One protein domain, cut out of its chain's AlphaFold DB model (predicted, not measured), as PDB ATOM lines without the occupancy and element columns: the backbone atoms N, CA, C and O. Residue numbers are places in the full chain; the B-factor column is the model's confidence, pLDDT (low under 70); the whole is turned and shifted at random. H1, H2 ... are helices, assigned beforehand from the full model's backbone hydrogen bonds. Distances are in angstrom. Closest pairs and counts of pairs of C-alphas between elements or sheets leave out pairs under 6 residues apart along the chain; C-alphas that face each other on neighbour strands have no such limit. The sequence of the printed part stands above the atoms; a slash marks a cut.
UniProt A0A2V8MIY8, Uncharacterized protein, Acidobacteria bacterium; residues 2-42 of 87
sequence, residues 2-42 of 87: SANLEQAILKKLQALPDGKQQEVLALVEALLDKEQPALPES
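This is residues 2 to 42 of the 87 residues of an uncharacterized protein of Acidobacteria bacterium (UniProt A0A2V8MIY8). Two helices form an open V, with the longer H2 as one arm, the shorter H1 as the other, and a tight three-residue turn at the point. Beyond the far end of H2, residues 36 to 42 trail away as a tail with no named element, and the whole is only just flat. The printed part has 41 residues with two named helices, in the order H1, H2, and no named strand; its class is all helix. It is only just loose, close to extended, with a radius of gyration of the C-alphas of 13.5 A, and the C-alphas span 40 by 27 by 5 A.

H2, residues 18 to 35, is the longest helix, with 18 residues. H1, residues 2 to 14, is close to H2 but not clearly touching, with 2 pairs of C-alphas within 8 A. Their closest C-alphas, those of Leu 13 and Gln 21, are 6.4 A apart. Their lines stand at a steep tilt of 38 degrees, and they run opposite ways. Their centres are 15.4 A apart. Residues 2 to 11, which belong to H1, stand free, and so do residues 26 to 42, of which 26 to 35 belong to H2. In H1 and H2 every O i to N i+4 pair is within hydrogen-bond range.

H2 measures 26.1 A from C-alpha 18 at (39.150, 10.476, -28.080) to C-alpha 35 at (17.228, 1.725, -39.255). H1 measures 18.8 A, from C-alpha 2 at (16.317, 20.037, -34.049) to C-alpha 14.

The two C-alphas farthest apart, those of Asn 4 and Ser 42, are 39.8 A apart. The printed part has no cut, and the link from H1 to H2 is tight. The mean pLDDT of the printed part is 82.7; residues 2 to 3 and 34 to 42 are under 70.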
ATOM      1  N   SER A   2      15.141  20.920 -33.897       58.81
ATOM      2  CA  SER A   2      16.317  20.037 -34.049       58.81
ATOM      3  C   SER A   2      17.681  20.707 -33.819       58.81
ATOM      4  O   SER A   2      18.537  20.122 -33.164       58.81
ATOM      5  N   ALA A   3      17.857  21.962 -34.249       66.19
ATOM      6  CA  ALA A   3      19.146  22.662 -34.166       66.19
ATOM      7  C   ALA A   3      19.725  22.766 -32.737       66.19
ATOM      8  O   ALA A   3      20.935  22.681 -32.551       66.19
ATOM      9  N   ASN A   4      18.876  22.898 -31.709       86.00
ATOM     10  CA  ASN A   4      19.337  22.962 -30.315       86.00
ATOM     11  C   ASN A   4      19.864  21.611 -29.806       86.00
ATOM     12  O   ASN A   4      20.762  21.573 -28.967       86.00
ATOM     13  N   LEU A   5      19.302  20.505 -30.298       89.88
ATOM     14  CA  LEU A   5      19.675  19.159 -29.873       89.88
ATOM     15  C   LEU A   5      20.988  18.724 -30.533       89.88
ATOM     16  O   LEU A   5      21.884  18.250 -29.841       89.88
ATOM     17  N   GLU A   6      21.148  18.985 -31.830       91.56
ATOM     18  CA  GLU A   6      22.398  18.741 -32.566       91.56
ATOM     19  C   GLU A   6      23.578  19.504 -31.950       91.56
ATOM     20  O   GLU A   6      24.631  18.925 -31.676       91.56
ATOM     21  N   GLN A   7      23.384  20.791 -31.639       91.38
ATOM     22  CA  GLN A   7      24.414  21.606 -30.991       91.38
ATOM     23  C   GLN A   7      24.777  21.094 -29.590       91.38
ATOM     24  O   GLN A   7      25.952  21.093 -29.211       91.38
ATOM     25  N   ALA A   8      23.794  20.628 -28.815       92.62
ATOM     26  CA  ALA A   8      24.041  20.049 -27.496       92.62
ATOM     27  C   ALA A   8      24.824  18.727 -27.577       92.62
ATOM     28  O   ALA A   8      25.693  18.486 -26.732       92.62
ATOM     29  N   ILE A   9      24.547  17.896 -28.589       93.19
ATOM     30  CA  ILE A   9      25.278  16.647 -28.848       93.19
ATOM     31  C   ILE A   9      26.723  16.953 -29.243       93.19
ATOM     32  O   ILE A   9      27.635  16.427 -28.609       93.19
ATOM     33  N   LEU A  10      26.947  17.862 -30.199       93.81
ATOM     34  CA  LEU A  10      28.290  18.272 -30.636       93.81
ATOM     35  C   LEU A  10      29.145  18.788 -29.476       93.81
ATOM     36  O   LEU A  10      30.281  18.351 -29.294       93.81
ATOM     37  N   LYS A  11      28.576  19.663 -28.639       94.69
ATOM     38  CA  LYS A  11      29.278  20.201 -27.468       94.69
ATOM     39  C   LYS A  11      29.682  19.105 -26.478       94.69
ATOM     40  O   LYS A  11      30.755  19.177 -25.886       94.69
ATOM     41  N   LYS A  12      28.824  18.100 -26.267       94.25
ATOM     42  CA  LYS A  12      29.122  16.968 -25.374       94.25
ATOM     43  C   LYS A  12      30.149  16.017 -25.985       94.25
ATOM     44  O   LYS A  12      31.008  15.545 -25.251       94.25
ATOM     45  N   LEU A  13      30.091  15.786 -27.296       94.88
ATOM     46  CA  LEU A  13      31.045  14.950 -28.022       94.88
ATOM     47  C   LEU A  13      32.469  15.516 -27.915       94.88
ATOM     48  O   LEU A  13      33.390  14.790 -27.562       94.88
ATOM     49  N   GLN A  14      32.627  16.828 -28.113       93.19
ATOM     50  CA  GLN A  14      33.922  17.519 -28.020       93.19
ATOM     51  C   GLN A  14      34.524  17.531 -26.606       93.19
ATOM     52  O   GLN A  14      35.731  17.686 -26.456       93.19
ATOM     53  N   ALA A  15      33.701  17.387 -25.564       95.00
ATOM     54  CA  ALA A  15      34.165  17.324 -24.177       95.00
ATOM     55  C   ALA A  15      34.626  15.914 -23.756       95.00
ATOM     56  O   ALA A  15      35.152  15.747 -22.653       95.00
ATOM     57  N   LEU A  16      34.392  14.893 -24.590       94.44
ATOM     58  CA  LEU A  16      34.805  13.518 -24.322       94.44
ATOM     59  C   LEU A  16      36.250  13.271 -24.785       94.44
ATOM     60  O   LEU A  16      36.659  13.827 -25.802       94.44
ATOM     61  N   PRO A  17      37.006  12.392 -24.101       95.56
ATOM     62  CA  PRO A  17      38.290  11.896 -24.596       95.56
ATOM     63  C   PRO A  17      38.132  11.105 -25.900       95.56
ATOM     64  O   PRO A  17      37.119  10.425 -26.075       95.56
ATOM     65  N   ASP A  18      39.161  11.102 -26.745       91.81
ATOM     66  CA  ASP A  18      39.150  10.476 -28.080       91.81
ATOM     67  C   ASP A  18      38.661   9.019 -28.073       91.81
ATOM     68  O   ASP A  18      37.829   8.639 -28.895       91.81
ATOM     69  N   GLY A  19      39.085   8.214 -27.091       93.81
ATOM     70  CA  GLY A  19      38.629   6.823 -26.966       93.81
ATOM     71  C   GLY A  19      37.111   6.699 -26.784       93.81
ATOM     72  O   GLY A  19      36.476   5.844 -27.391       93.81
ATOM     73  N   LYS A  20      36.491   7.618 -26.032       92.88
ATOM     74  CA  LYS A  20      35.030   7.644 -25.873       92.88
ATOM     75  C   LYS A  20      34.318   8.234 -27.084       92.88
ATOM     76  O   LYS A  20      33.172   7.879 -27.336       92.88
ATOM     77  N   GLN A  21      34.966   9.122 -27.837       94.06
ATOM     78  CA  GLN A  21      34.408   9.610 -29.099       94.06
ATOM     79  C   GLN A  21      34.294   8.470 -30.121       94.06
ATOM     80  O   GLN A  21      33.274   8.369 -30.800       94.06
ATOM     81  N   GLN A  22      35.284   7.572 -30.169       92.50
ATOM     82  CA  GLN A  22      35.245   6.369 -31.010       92.50
ATOM     83  C   GLN A  22      34.106   5.418 -30.615       92.50
ATOM     84  O   GLN A  22      33.400   4.918 -31.487       92.50
ATOM     85  N   GLU A  23      33.868   5.216 -29.316       93.31
ATOM     86  CA  GLU A  23      32.724   4.423 -28.838       93.31
ATOM     87  C   GLU A  23      31.376   5.025 -29.273       93.31
ATOM     88  O   GLU A  23      30.468   4.299 -29.679       93.31
ATOM     89  N   VAL A  24      31.241   6.355 -29.219       94.81
ATOM     90  CA  VAL A  24      30.024   7.044 -29.676       94.81
ATOM     91  C   VAL A  24      29.848   6.912 -31.187       94.81
ATOM     92  O   VAL A  24      28.727   6.683 -31.636       94.81
ATOM     93  N   LEU A  25      30.929   7.017 -31.967       93.50
ATOM     94  CA  LEU A  25      30.884   6.810 -33.416       93.50
ATOM     95  C   LEU A  25      30.376   5.403 -33.755       93.50
ATOM     96  O   LEU A  25      29.398   5.277 -34.489       93.50
ATOM     97  N   ALA A  26      30.959   4.373 -33.138       92.38
ATOM     98  CA  ALA A  26      30.547   2.984 -33.342       92.38
ATOM     99  C   ALA A  26      29.072   2.749 -32.963       92.38
ATOM    100  O   ALA A  26      28.360   1.993 -33.623       92.38
ATOM    101  N   LEU A  27      28.582   3.416 -31.911       93.25
ATOM    102  CA  LEU A  27      27.171   3.352 -31.528       93.25
ATOM    103  C   LEU A  27      26.259   3.987 -32.586       93.25
ATOM    104  O   LEU A  27      25.209   3.425 -32.890       93.25
ATOM    105  N   VAL A  28      26.630   5.155 -33.116       91.94
ATOM    106  CA  VAL A  28      25.843   5.857 -34.142       91.94
ATOM    107  C   VAL A  28      25.791   5.039 -35.429       91.94
ATOM    108  O   VAL A  28      24.704   4.857 -35.970       91.94
ATOM    109  N   GLU A  29      26.921   4.487 -35.872       88.88
ATOM    110  CA  GLU A  29      26.986   3.565 -37.015       88.88
ATOM    111  C   GLU A  29      26.049   2.366 -36.808       88.88
ATOM    112  O   GLU A  29      25.176   2.109 -37.632       88.88
ATOM    113  N   ALA A  30      26.111   1.722 -35.638       88.44
ATOM    114  CA  ALA A  30      25.241   0.593 -35.316       88.44
ATOM    115  C   ALA A  30      23.742   0.951 -35.247       88.44
ATOM    116  O   ALA A  30      22.892   0.076 -35.429       88.44
ATOM    117  N   LEU A  31      23.383   2.200 -34.933       88.56
ATOM    118  CA  LEU A  31      21.993   2.664 -34.964       88.56
ATOM    119  C   LEU A  31      21.528   2.937 -36.399       88.56
ATOM    120  O   LEU A  31      20.417   2.543 -36.750       88.56
ATOM    121  N   LEU A  32      22.384   3.532 -37.231       84.12
ATOM    122  CA  LEU A  32      22.101   3.770 -38.649       84.12
ATOM    123  C   LEU A  32      21.944   2.454 -39.429       84.12
ATOM    124  O   LEU A  32      21.049   2.339 -40.268       84.12
ATOM    125  N   ASP A  33      22.738   1.436 -39.095       77.75
ATOM    126  CA  ASP A  33      22.635   0.096 -39.686       77.75
ATOM    127  C   ASP A  33      21.346  -0.641 -39.276       77.75
ATOM    128  O   ASP A  33      20.837  -1.478 -40.023       77.75
ATOM    129  N   LYS A  34      20.786  -0.326 -38.099       66.81
ATOM    130  CA  LYS A  34      19.521  -0.901 -37.603       66.81
ATOM    131  C   LYS A  34      18.274  -0.260 -38.212       66.81
ATOM    132  O   LYS A  34      17.227  -0.905 -38.227       66.81
ATOM    133  N   GLU A  35      18.357   0.992 -38.659       58.12
ATOM    134  CA  GLU A  35      17.228   1.725 -39.255       58.12
ATOM    135  C   GLU A  35      17.044   1.442 -40.748       58.12
ATOM    136  O   GLU A  35      15.952   1.633 -41.291       58.12
ATOM    137  N   GLN A  36      18.071   0.926 -41.421       57.00
ATOM    138  CA  GLN A  36      17.873   0.308 -42.726       57.00
ATOM    139  C   GLN A  36      17.011  -0.945 -42.516       57.00
ATOM    140  O   GLN A  36      17.310  -1.719 -41.606       57.00
ATOM    141  N   PRO A  37      15.951  -1.188 -43.316       49.25
ATOM    142  CA  PRO A  37      15.191  -2.435 -43.281       49.25
ATOM    143  C   PRO A  37      16.077  -3.572 -43.801       49.25
ATOM    144  O   PRO A  37      15.951  -4.083 -44.912       49.25
ATOM    145  N   ALA A  38      17.028  -3.949 -42.966       52.50
ATOM    146  CA  ALA A  38      17.866  -5.095 -43.080       52.50
ATOM    147  C   ALA A  38      16.962  -6.299 -42.849       52.50
ATOM    148  O   ALA A  38      16.599  -6.605 -41.713       52.50
ATOM    149  N   LEU A  39      16.632  -7.029 -43.917       56.12
ATOM    150  CA  LEU A  39      16.345  -8.451 -43.744       56.12
ATOM    151  C   LEU A  39      17.464  -9.003 -42.842       56.12
ATOM    152  O   LEU A  39      18.630  -8.685 -43.119       56.12
ATOM    153  N   PRO A  40      17.144  -9.728 -41.750       57.91
ATOM    154  CA  PRO A  40      18.169 -10.278 -40.866       57.91
ATOM    155  C   PRO A  40      19.197 -11.013 -41.726       57.91
ATOM    156  O   PRO A  40      18.804 -11.600 -42.731       57.91
ATOM    157  N   GLU A  41      20.491 -10.960 -41.397       57.50
ATOM    158  CA  GLU A  41      21.543 -11.552 -42.249       57.50
ATOM    159  C   GLU A  41      21.245 -13.013 -42.618       57.50
ATOM    160  O   GLU A  41      21.483 -13.427 -43.744       57.50
ATOM    161  N   SER A  42      20.584 -13.752 -41.722       59.72
ATOM    162  CA  SER A  42      20.092 -15.118 -41.948       59.72
ATOM    163  C   SER A  42      18.981 -15.269 -43.003       59.72
ATOM    164  O   SER A  42      18.658 -16.387 -43.392       59.72
TER     165      SER A  42